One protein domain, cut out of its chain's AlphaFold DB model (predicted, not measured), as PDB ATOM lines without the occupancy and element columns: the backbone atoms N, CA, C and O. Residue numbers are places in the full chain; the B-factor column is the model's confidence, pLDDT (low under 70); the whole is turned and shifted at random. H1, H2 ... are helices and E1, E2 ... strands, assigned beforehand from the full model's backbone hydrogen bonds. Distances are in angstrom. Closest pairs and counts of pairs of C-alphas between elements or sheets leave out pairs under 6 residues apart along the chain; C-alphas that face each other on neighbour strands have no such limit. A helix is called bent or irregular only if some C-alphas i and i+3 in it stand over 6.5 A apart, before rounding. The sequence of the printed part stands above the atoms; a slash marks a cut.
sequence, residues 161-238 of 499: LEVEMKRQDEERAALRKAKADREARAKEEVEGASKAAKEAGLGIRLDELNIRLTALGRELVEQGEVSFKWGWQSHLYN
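What this domain is: This is residues 161 to 238 of the 499 residues of an uncharacterized protein of Candidatus Moranbacteria bacterium (UniProt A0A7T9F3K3). Picture one very long helix, H1, bent into a long arm, H1a, and a short arm, H1b, like a wide, lopsided V, with a small hairpin of two strands, E1 and E2, tucked inside the bend. After H1b the chain folds back in a long link to reach the hairpin, while residues 161 to 189 of H1 stick out alone and make most of the length. You have 78 printed residues with one named helix and two named strands, in the order H1, E1, E2; the sheet E1 - E2 is antiparallel and the class is mostly helix. The whole is extended, with a radius of gyration of the C-alphas of 21.3 A and spans of 73 by 25 by 13 A.

How they stand to each other: Start at H1, residues 161 to 215, assigned as one helix by its hydrogen bonds but bent: C-alphas 200 and 203 are 7.8 A apart. Its arms, H1a, residues 161 to 200, and H1b, residues 203 to 215, run the same way at a steep tilt of 62 degrees. They are close but not clearly touching, their closest C-alphas being those of Lys 198 and Ile 204, 7.9 A apart. In both arms every O i to N i+4 pair is within hydrogen-bond range. Farther on, E1, residues 227 to 230, and E2, residues 233 to 236, form an antiparallel hairpin, their directions at 148 degrees; look for N 228 and O 235, 2.9 A apart, and N 235 and O 228, 2.8 A apart, both within hydrogen-bond range. The closest C-alphas of H1a and E2 are those of Ser 194 and Leu 236, 5.7 A apart. H1b and E2 are apart.

Where its parts are: Find C-alpha 161 at (-83.191, -31.453, 80.317); from there H1a runs 58.0 A to C-alpha 200 at (-121.178, -46.119, 39.007). H1b then covers 19.0 A, E1 10.1 A and E2 10.3 A, ending at C-alpha 236 at (-118.032, -50.518, 51.497).

The domain as a whole: The two C-alphas farthest apart, those of Leu 161 and Ala 215, are 72.8 A apart. The link from H1 to E1 is long, with 11 residues; in it, residues 222 to 223 pair antiparallel with residues 228 to 229 of E1. The printed part has no cut, and no printed residue has a pLDDT under 70.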
ATOM      1  N   LEU A 161     -82.335 -30.283  80.516       72.88
ATOM      2  CA  LEU A 161     -83.191 -31.453  80.317       72.88
ATOM      3  C   LEU A 161     -84.641 -31.049  80.039       72.88
ATOM      4  O   LEU A 161     -85.267 -31.641  79.170       72.88
ATOM      5  N   GLU A 162     -85.169 -30.039  80.726       77.69
ATOM      6  CA  GLU A 162     -86.534 -29.545  80.504       77.69
ATOM      7  C   GLU A 162     -86.735 -28.951  79.110       77.69
ATOM      8  O   GLU A 162     -87.727 -29.265  78.448       77.69
ATOM      9  N   VAL A 163     -85.776 -28.156  78.626       80.44
ATOM     10  CA  VAL A 163     -85.823 -27.594  77.268       80.44
ATOM     11  C   VAL A 163     -85.799 -28.701  76.213       80.44
ATOM     12  O   VAL A 163     -86.610 -28.692  75.287       80.44
ATOM     13  N   GLU A 164     -84.914 -29.686  76.371       77.38
ATOM     14  CA  GLU A 164     -84.826 -30.814  75.441       77.38
ATOM     15  C   GLU A 164     -86.071 -31.717  75.509       77.38
ATOM     16  O   GLU A 164     -86.576 -32.145  74.473       77.38
ATOM     17  N   MET A 165     -86.627 -31.950  76.705       71.75
ATOM     18  CA  MET A 165     -87.878 -32.701  76.876       71.75
ATOM     19  C   MET A 165     -89.038 -32.023  76.149       71.75
ATOM     20  O   MET A 165     -89.773 -32.692  75.421       71.75
ATOM     21  N   LYS A 166     -89.167 -30.701  76.290       80.62
ATOM     22  CA  LYS A 166     -90.226 -29.938  75.625       80.62
ATOM     23  C   LYS A 166     -90.110 -30.024  74.103       80.62
ATOM     24  O   LYS A 166     -91.103 -30.305  73.436       80.62
ATOM     25  N   ARG A 167     -88.896 -29.879  73.562       82.44
ATOM     26  CA  ARG A 167     -88.624 -30.034  72.123       82.44
ATOM     27  C   ARG A 167     -89.050 -31.417  71.613       82.44
ATOM     28  O   ARG A 167     -89.715 -31.524  70.587       82.44
ATOM     29  N   GLN A 168     -88.705 -32.474  72.349       76.69
ATOM     30  CA  GLN A 168     -89.063 -33.849  71.992       76.69
ATOM     31  C   GLN A 168     -90.569 -34.129  72.112       76.69
ATOM     32  O   GLN A 168     -91.104 -34.935  71.353       76.69
ATOM     33  N   ASP A 169     -91.266 -33.541  73.088       78.56
ATOM     34  CA  ASP A 169     -92.727 -33.654  73.212       78.56
ATOM     35  C   ASP A 169     -93.448 -32.970  72.036       78.56
ATOM     36  O   ASP A 169     -94.381 -33.546  71.474       78.56
ATOM     37  N   GLU A 170     -92.983 -31.788  71.620       84.38
ATOM     38  CA  GLU A 170     -93.523 -31.046  70.472       84.38
ATOM     39  C   GLU A 170     -93.326 -31.809  69.150       84.38
ATOM     40  O   GLU A 170     -94.272 -31.962  68.374       84.38
ATOM     41  N   GLU A 171     -92.134 -32.367  68.925       81.75
ATOM     42  CA  GLU A 171     -91.822 -33.192  67.751       81.75
ATOM     43  C   GLU A 171     -92.722 -34.443  67.677       81.75
ATOM     44  O   GLU A 171     -93.297 -34.758  66.631       81.75
ATOM     45  N   ARG A 172     -92.951 -35.114  68.814       78.44
ATOM     46  CA  ARG A 172     -93.844 -36.284  68.898       78.44
ATOM     47  C   ARG A 172     -95.310 -35.928  68.689       78.44
ATOM     48  O   ARG A 172     -96.033 -36.672  68.024       78.44
ATOM     49  N   ALA A 173     -95.766 -34.804  69.237       82.56
ATOM     50  CA  ALA A 173     -97.126 -34.325  69.014       82.56
ATOM     51  C   ALA A 173     -97.376 -34.041  67.523       82.56
ATOM     52  O   ALA A 173     -98.434 -34.400  66.998       82.56
ATOM     53  N   ALA A 174     -96.383 -33.479  66.823       84.94
ATOM     54  CA  ALA A 174     -96.451 -33.258  65.384       84.94
ATOM     55  C   ALA A 174     -96.543 -34.575  64.592       84.94
ATOM     56  O   ALA A 174     -97.386 -34.686  63.702       84.94
ATOM     57  N   LEU A 175     -95.753 -35.597  64.948       83.06
ATOM     58  CA  LEU A 175     -95.805 -36.914  64.296       83.06
ATOM     59  C   LEU A 175     -97.161 -37.612  64.478       83.06
ATOM     60  O   LEU A 175     -97.724 -38.126  63.509       83.06
ATOM     61  N   ARG A 176     -97.727 -37.580  65.691       82.25
ATOM     62  CA  ARG A 176     -99.059 -38.154  65.961       82.25
ATOM     63  C   ARG A 176    -100.150 -37.445  65.171       82.25
ATOM     64  O   ARG A 176    -101.008 -38.104  64.589       82.25
ATOM     65  N   LYS A 177    -100.092 -36.113  65.110       86.88
ATOM     66  CA  LYS A 177    -101.033 -35.319  64.317       86.88
ATOM     67  C   LYS A 177    -100.917 -35.644  62.827       86.88
ATOM     68  O   LYS A 177    -101.927 -35.913  62.194       86.88
ATOM     69  N   ALA A 178     -99.701 -35.720  62.287       85.25
ATOM     70  CA  ALA A 178     -99.485 -36.073  60.886       85.25
ATOM     71  C   ALA A 178    -100.003 -37.483  60.540       85.25
ATOM     72  O   ALA A 178    -100.560 -37.689  59.461       85.25
ATOM     73  N   LYS A 179     -99.857 -38.454  61.454       85.06
ATOM     74  CA  LYS A 179    -100.437 -39.798  61.305       85.06
ATOM     75  C   LYS A 179    -101.965 -39.745  61.280       85.06
ATOM     76  O   LYS A 179    -102.553 -40.298  60.354       85.06
ATOM     77  N   ALA A 180    -102.579 -39.045  62.234       85.38
ATOM     78  CA  ALA A 180    -104.030 -38.882  62.299       85.38
ATOM     79  C   ALA A 180    -104.586 -38.183  61.046       85.38
ATOM     80  O   ALA A 180    -105.555 -38.655  60.462       85.38
ATOM     81  N   ASP A 181    -103.927 -37.121  60.577       88.44
ATOM     82  CA  ASP A 181    -104.319 -36.398  59.363       88.44
ATOM     83  C   ASP A 181    -104.203 -37.291  58.115       88.44
ATOM     84  O   ASP A 181    -105.064 -37.258  57.236       88.44
ATOM     85  N   ARG A 182    -103.158 -38.126  58.026       84.19
ATOM     86  CA  ARG A 182    -102.996 -39.093  56.929       84.19
ATOM     87  C   ARG A 182    -104.073 -40.177  56.963       84.19
ATOM     88  O   ARG A 182    -104.598 -40.531  55.913       84.19
ATOM     89  N   GLU A 183    -104.388 -40.706  58.140       87.44
ATOM     90  CA  GLU A 183    -105.438 -41.715  58.322       87.44
ATOM     91  C   GLU A 183    -106.828 -41.145  58.016       87.44
ATOM     92  O   GLU A 183    -107.619 -41.811  57.350       87.44
ATOM     93  N   ALA A 184    -107.103 -39.898  58.411       88.44
ATOM     94  CA  ALA A 184    -108.340 -39.199  58.074       88.44
ATOM     95  C   ALA A 184    -108.488 -39.006  56.557       88.44
ATOM     96  O   ALA A 184    -109.512 -39.390  55.997       88.44
ATOM     97  N   ARG A 185    -107.443 -38.518  55.872       88.06
ATOM     98  CA  ARG A 185    -107.453 -38.368  54.405       88.06
ATOM     99  C   ARG A 185    -107.630 -39.703  53.685       88.06
ATOM    100  O   ARG A 185    -108.408 -39.785  52.743       88.06
ATOM    101  N   ALA A 186    -106.942 -40.751  54.139       88.12
ATOM    102  CA  ALA A 186    -107.086 -42.086  53.564       88.12
ATOM    103  C   ALA A 186    -108.507 -42.639  53.759       88.12
ATOM    104  O   ALA A 186    -109.055 -43.270  52.859       88.12
ATOM    105  N   LYS A 187    -109.126 -42.384  54.919       89.06
ATOM    106  CA  LYS A 187    -110.516 -42.764  55.177       89.06
ATOM    107  C   LYS A 187    -111.478 -42.018  54.249       89.06
ATOM    108  O   LYS A 187    -112.314 -42.664  53.629       89.06
ATOM    109  N   GLU A 188    -111.335 -40.701  54.115       89.06
ATOM    110  CA  GLU A 188    -112.156 -39.885  53.207       89.06
ATOM    111  C   GLU A 188    -112.028 -40.340  51.745       89.06
ATOM    112  O   GLU A 188    -113.030 -40.436  51.042       89.06
ATOM    113  N   GLU A 189    -110.818 -40.683  51.293       89.75
ATOM    114  CA  GLU A 189    -110.577 -41.210  49.944       89.75
ATOM    115  C   GLU A 189    -111.294 -42.551  49.720       89.75
ATOM    116  O   GLU A 189    -111.958 -42.742  48.701       89.75
ATOM    117  N   VAL A 190    -111.218 -43.464  50.691       90.06
ATOM    118  CA  VAL A 190    -111.884 -44.773  50.629       90.06
ATOM    119  C   VAL A 190    -113.410 -44.635  50.656       90.06
ATOM    120  O   VAL A 190    -114.107 -45.310  49.895       90.06
ATOM    121  N   GLU A 191    -113.948 -43.754  51.499       91.25
ATOM    122  CA  GLU A 191    -115.386 -43.478  51.567       91.25
ATOM    123  C   GLU A 191    -115.891 -42.795  50.286       91.25
ATOM    124  O   GLU A 191    -116.938 -43.174  49.753       91.25
ATOM    125  N   GLY A 192    -115.117 -41.855  49.735       87.81
ATOM    126  CA  GLY A 192    -115.402 -41.202  48.458       87.81
ATOM    127  C   GLY A 192    -115.388 -42.178  47.279       87.81
ATOM    128  O   GLY A 192    -116.320 -42.182  46.475       87.81
ATOM    129  N   ALA A 193    -114.386 -43.059  47.208       90.81
ATOM    130  CA  ALA A 193    -114.313 -44.114  46.198       90.81
ATOM    131  C   ALA A 193    -115.501 -45.083  46.300       90.81
ATOM    132  O   ALA A 193    -116.070 -45.473  45.282       90.81
ATOM    133  N   SER A 194    -115.913 -45.424  47.523       93.62
ATOM    134  CA  SER A 194    -117.089 -46.258  47.778       93.62
ATOM    135  C   SER A 194    -118.378 -45.600  47.272       93.62
ATOM    136  O   SER A 194    -119.136 -46.201  46.511       93.62
ATOM    137  N   LYS A 195    -118.607 -44.327  47.614       92.50
ATOM    138  CA  LYS A 195    -119.771 -43.574  47.126       92.50
ATOM    139  C   LYS A 195    -119.798 -43.496  45.595       92.50
ATOM    140  O   LYS A 195    -120.823 -43.789  44.984       92.50
ATOM    141  N   ALA A 196    -118.658 -43.192  44.974       90.81
ATOM    142  CA  ALA A 196    -118.538 -43.169  43.519       90.81
ATOM    143  C   ALA A 196    -118.818 -44.548  42.894       90.81
ATOM    144  O   ALA A 196    -119.516 -44.636  41.890       90.81
ATOM    145  N   ALA A 197    -118.333 -45.636  43.501       92.56
ATOM    146  CA  ALA A 197    -118.573 -46.994  43.017       92.56
ATOM    147  C   ALA A 197    -120.052 -47.407  43.128       92.56
ATOM    148  O   ALA A 197    -120.572 -48.084  42.237       92.56
ATOM    149  N   LYS A 198    -120.751 -46.969  44.185       92.88
ATOM    150  CA  LYS A 198    -122.207 -47.132  44.307       92.88
ATOM    151  C   LYS A 198    -122.925 -46.496  43.118       92.88
ATOM    152  O   LYS A 198    -123.707 -47.176  42.451       92.88
ATOM    153  N   GLU A 199    -122.642 -45.220  42.864       91.38
ATOM    154  CA  GLU A 199    -123.252 -44.427  41.788       91.38
ATOM    155  C   GLU A 199    -122.865 -44.943  40.392       91.38
ATOM    156  O   GLU A 199    -123.680 -44.911  39.474       91.38
ATOM    157  N   ALA A 200    -121.663 -45.508  40.245       91.75
ATOM    158  CA  ALA A 200    -121.178 -46.119  39.007       91.75
ATOM    159  C   ALA A 200    -121.861 -47.456  38.645       91.75
ATOM    160  O   ALA A 200    -121.550 -48.031  37.603       91.75
ATOM    161  N   GLY A 201    -122.784 -47.956  39.477       91.56
ATOM    162  CA  GLY A 201    -123.644 -49.097  39.146       91.56
ATOM    163  C   GLY A 201    -123.641 -50.236  40.165       91.56
ATOM    164  O   GLY A 201    -124.488 -51.123  40.074       91.56
ATOM    165  N   LEU A 202    -122.760 -50.214  41.175       93.88
ATOM    166  CA  LEU A 202    -122.784 -51.240  42.226       93.88
ATOM    167  C   LEU A 202    -124.066 -51.191  43.066       93.88
ATOM    168  O   LEU A 202    -124.532 -52.237  43.511       93.88
ATOM    169  N   GLY A 203    -124.666 -50.008  43.246       92.06
ATOM    170  CA  GLY A 203    -125.958 -49.887  43.928       92.06
ATOM    171  C   GLY A 203    -127.087 -50.611  43.187       92.06
ATOM    172  O   GLY A 203    -127.875 -51.314  43.813       92.06
ATOM    173  N   ILE A 204    -127.101 -50.524  41.852       94.50
ATOM    174  CA  ILE A 204    -128.117 -51.164  41.000       94.50
ATOM    175  C   ILE A 204    -128.002 -52.691  41.078       94.50
ATOM    176  O   ILE A 204    -129.005 -53.380  41.237       94.50
ATOM    177  N   ARG A 205    -126.777 -53.232  41.051       95.69
ATOM    178  CA  ARG A 205    -126.544 -54.678  41.223       95.69
ATOM    179  C   ARG A 205    -127.074 -55.192  42.559       95.69
ATOM    180  O   ARG A 205    -127.658 -56.269  42.615       95.69
ATOM    181  N   LEU A 206    -126.906 -54.428  43.641       94.44
ATOM    182  CA  LEU A 206    -127.478 -54.797  44.940       94.44
ATOM    183  C   LEU A 206    -129.015 -54.750  44.936       94.44
ATOM    184  O   LEU A 206    -129.637 -55.597  45.576       94.44
ATOM    185  N   ASP A 207    -129.636 -53.835  44.187       94.44
ATOM    186  CA  ASP A 207    -131.094 -53.817  44.013       94.44
ATOM    187  C   ASP A 207    -131.594 -55.052  43.245       94.44
ATOM    188  O   ASP A 207    -132.574 -55.683  43.650       94.44
ATOM    189  N   GLU A 208    -130.883 -55.475  42.195       95.62
ATOM    190  CA  GLU A 208    -131.176 -56.728  41.480       95.62
ATOM    191  C   GLU A 208    -131.053 -57.956  42.400       95.62
ATOM    192  O   GLU A 208    -131.879 -58.876  42.349       95.62
ATOM    193  N   LEU A 209    -130.063 -57.966  43.297       94.94
ATOM    194  CA  LEU A 209    -129.928 -59.015  44.311       94.94
ATOM    195  C   LEU A 209    -131.059 -58.981  45.340       94.94
ATOM    196  O   LEU A 209    -131.526 -60.044  45.744       94.94
ATOM    197  N   ASN A 210    -131.555 -57.805  45.722       95.62
ATOM    198  CA  ASN A 210    -132.713 -57.678  46.609       95.62
ATOM    199  C   ASN A 210    -133.990 -58.265  45.988       95.62
ATOM    200  O   ASN A 210    -134.773 -58.909  46.691       95.62
ATOM    201  N   ILE A 211    -134.180 -58.142  44.671       95.38
ATOM    202  CA  ILE A 211    -135.282 -58.813  43.960       95.38
ATOM    203  C   ILE A 211    -135.148 -60.339  44.089       95.38
ATOM    204  O   ILE A 211    -136.111 -61.027  44.439       95.38
ATOM    205  N   ARG A 212    -133.940 -60.876  43.876       95.50
ATOM    206  CA  ARG A 212    -133.655 -62.317  44.014       95.50
ATOM    207  C   ARG A 212    -133.860 -62.807  45.449       95.50
ATOM    208  O   ARG A 212    -134.508 -63.828  45.665       95.50
ATOM    209  N   LEU A 213    -133.397 -62.055  46.446       94.19
ATOM    210  CA  LEU A 213    -133.592 -62.365  47.867       94.19
ATOM    211  C   LEU A 213    -135.065 -62.341  48.274       94.19
ATOM    212  O   LEU A 213    -135.498 -63.210  49.032       94.19
ATOM    213  N   THR A 214    -135.850 -61.421  47.711       94.06
ATOM    214  CA  THR A 214    -137.307 -61.387  47.898       94.06
ATOM    215  C   THR A 214    -137.947 -62.684  47.399       94.06
ATOM    216  O   THR A 214    -138.732 -63.299  48.118       94.06
ATOM    217  N   ALA A 215    -137.556 -63.171  46.215       92.62
ATOM    218  CA  ALA A 215    -138.036 -64.451  45.676       92.62
ATOM    219  C   ALA A 215    -137.601 -65.675  46.517       92.62
ATOM    220  O   ALA A 215    -138.242 -66.735  46.493       92.62
ATOM    221  N   LEU A 216    -136.519 -65.541  47.287       92.75
ATOM    222  CA  LEU A 216    -136.061 -66.535  48.259       92.75
ATOM    223  C   LEU A 216    -136.705 -66.382  49.650       92.75
ATOM    224  O   LEU A 216    -136.479 -67.245  50.497       92.75
ATOM    225  N   GLY A 217    -137.482 -65.322  49.901       91.56
ATOM    226  CA  GLY A 217    -138.038 -65.015  51.223       91.56
ATOM    227  C   GLY A 217    -136.964 -64.681  52.266       91.56
ATOM    228  O   GLY A 217    -137.087 -65.071  53.427       91.56
ATOM    229  N   ARG A 218    -135.870 -64.033  51.846       91.69
ATOM    230  CA  ARG A 218    -134.726 -63.668  52.697       91.69
ATOM    231  C   ARG A 218    -134.699 -62.170  53.005       91.69
ATOM    232  O   ARG A 218    -135.367 -61.379  52.348       91.69
ATOM    233  N   GLU A 219    -133.920 -61.805  54.022       90.31
ATOM    234  CA  GLU A 219    -133.678 -60.411  54.401       90.31
ATOM    235  C   GLU A 219    -132.956 -59.655  53.276       90.31
ATOM    236  O   GLU A 219    -132.074 -60.204  52.609       90.31
ATOM    237  N   LEU A 220    -133.359 -58.403  53.065       92.81
ATOM    238  CA  LEU A 220    -132.827 -57.534  52.021       92.81
ATOM    239  C   LEU A 220    -131.571 -56.808  52.503       92.81
ATOM    240  O   LEU A 220    -131.391 -56.552  53.692       92.81
ATOM    241  N   VAL A 221    -130.718 -56.431  51.561       92.62
ATOM    242  CA  VAL A 221    -129.577 -55.556  51.813       92.62
ATOM    243  C   VAL A 221    -130.050 -54.124  52.004       92.62
ATOM    244  O   VAL A 221    -130.702 -53.550  51.128       92.62
ATOM    245  N   GLU A 222    -129.648 -53.527  53.123       93.12
ATOM    246  CA  GLU A 222    -129.859 -52.111  53.412       93.12
ATOM    247  C   GLU A 222    -128.740 -51.291  52.756       93.12
ATOM    248  O   GLU A 222    -127.562 -51.431  53.091       93.12
ATOM    249  N   GLN A 223    -129.093 -50.425  51.808       93.38
ATOM    250  CA  GLN A 223    -128.131 -49.587  51.091       93.38
ATOM    251  C   GLN A 223    -127.978 -48.214  51.762       93.38
ATOM    252  O   GLN A 223    -128.878 -47.380  51.689       93.38
ATOM    253  N   GLY A 224    -126.825 -47.949  52.377       91.56
ATOM    254  CA  GLY A 224    -126.450 -46.634  52.909       91.56
ATOM    255  C   GLY A 224    -125.726 -45.762  51.876       91.56
ATOM    256  O   GLY A 224    -125.565 -46.141  50.720       91.56
ATOM    257  N   GLU A 225    -125.282 -44.565  52.263       90.25
ATOM    258  CA  GLU A 225    -124.598 -43.641  51.337       90.25
ATOM    259  C   GLU A 225    -123.198 -44.135  50.936       90.25
ATOM    260  O   GLU A 225    -122.845 -44.113  49.761       90.25
ATOM    261  N   VAL A 226    -122.429 -44.623  51.911       90.31
ATOM    262  CA  VAL A 226    -121.021 -45.027  51.742       90.31
ATOM    263  C   VAL A 226    -120.823 -46.535  51.896       90.31
ATOM    264  O   VAL A 226    -119.807 -47.081  51.480       90.31
ATOM    265  N   SER A 227    -121.780 -47.242  52.482       93.88
ATOM    266  CA  SER A 227    -121.712 -48.691  52.676       93.88
ATOM    267  C   SER A 227    -123.093 -49.311  52.555       93.88
ATOM    268  O   SER A 227    -124.100 -48.623  52.701       93.88
ATOM    269  N   PHE A 228    -123.131 -50.611  52.305       94.94
ATOM    270  CA  PHE A 228    -124.336 -51.420  52.394       94.94
ATOM    271  C   PHE A 228    -124.202 -52.416  53.543       94.94
ATOM    272  O   PHE A 228    -123.096 -52.808  53.925       94.94
ATOM    273  N   LYS A 229    -125.334 -52.828  54.105       93.25
ATOM    274  CA  LYS A 229    -125.390 -53.737  55.242       93.25
ATOM    275  C   LYS A 229    -126.099 -55.022  54.856       93.25
ATOM    276  O   LYS A 229    -127.176 -55.005  54.264       93.25
ATOM    277  N   TRP A 230    -125.484 -56.132  55.236       87.50
ATOM    278  CA  TRP A 230    -126.035 -57.464  55.066       87.50
ATOM    279  C   TRP A 230    -125.853 -58.246  56.372       87.50
ATOM    280  O   TRP A 230    -124.737 -58.406  56.876       87.50
ATOM    281  N   GLY A 231    -126.971 -58.665  56.972       85.19
ATOM    282  CA  GLY A 231    -126.998 -59.194  58.334       85.19
ATOM    283  C   GLY A 231    -126.481 -58.163  59.345       85.19
ATOM    284  O   GLY A 231    -126.967 -57.036  59.419       85.19
ATOM    285  N   TRP A 232    -125.460 -58.533  60.116       86.88
ATOM    286  CA  TRP A 232    -124.862 -57.668  61.146       86.88
ATOM    287  C   TRP A 232    -123.646 -56.871  60.657       86.88
ATOM    288  O   TRP A 232    -123.070 -56.104  61.426       86.88
ATOM    289  N   GLN A 233    -123.222 -57.066  59.406       90.56
ATOM    290  CA  GLN A 233    -121.976 -56.509  58.878       90.56
ATOM    291  C   GLN A 233    -122.243 -55.377  57.883       90.56
ATOM    292  O   GLN A 233    -123.192 -55.427  57.101       90.56
ATOM    293  N   SER A 234    -121.396 -54.346  57.919       93.69
ATOM    294  CA  SER A 234    -121.406 -53.225  56.970       93.69
ATOM    295  C   SER A 234    -120.192 -53.304  56.052       93.69
ATOM    296  O   SER A 234    -119.067 -53.495  56.516       93.69
ATOM    297  N   HIS A 235    -120.420 -53.145  54.754       93.94
ATOM    298  CA  HIS A 235    -119.420 -53.297  53.707       93.94
ATOM    299  C   HIS A 235    -119.395 -52.059  52.815       93.94
ATOM    300  O   HIS A 235    -120.435 -51.568  52.383       93.94
ATOM    301  N   LEU A 236    -118.199 -51.559  52.509       94.69
ATOM    302  CA  LEU A 236    -118.032 -50.518  51.497       94.69
ATOM    303  C   LEU A 236    -118.400 -51.057  50.109       94.69
ATOM    304  O   LEU A 236    -118.198 -52.241  49.818       94.69
ATOM    305  N   TYR A 237    -118.884 -50.173  49.248       94.06
ATOM    306  CA  TYR A 237    -119.135 -50.449  47.844       94.06
ATOM    307  C   TYR A 237    -117.808 -50.604  47.107       94.06
ATOM    308  O   TYR A 237    -117.097 -49.646  46.817       94.06
ATOM    309  N   ASN A 238    -117.467 -51.846  46.805       94.38
ATOM    310  CA  ASN A 238    -116.412 -52.186  45.868       94.38
ATOM    311  C   ASN A 238    -116.769 -53.501  45.175       94.38
ATOM    312  O   ASN A 238    -117.614 -54.264  45.651       94.38
TER     313      ASN A 238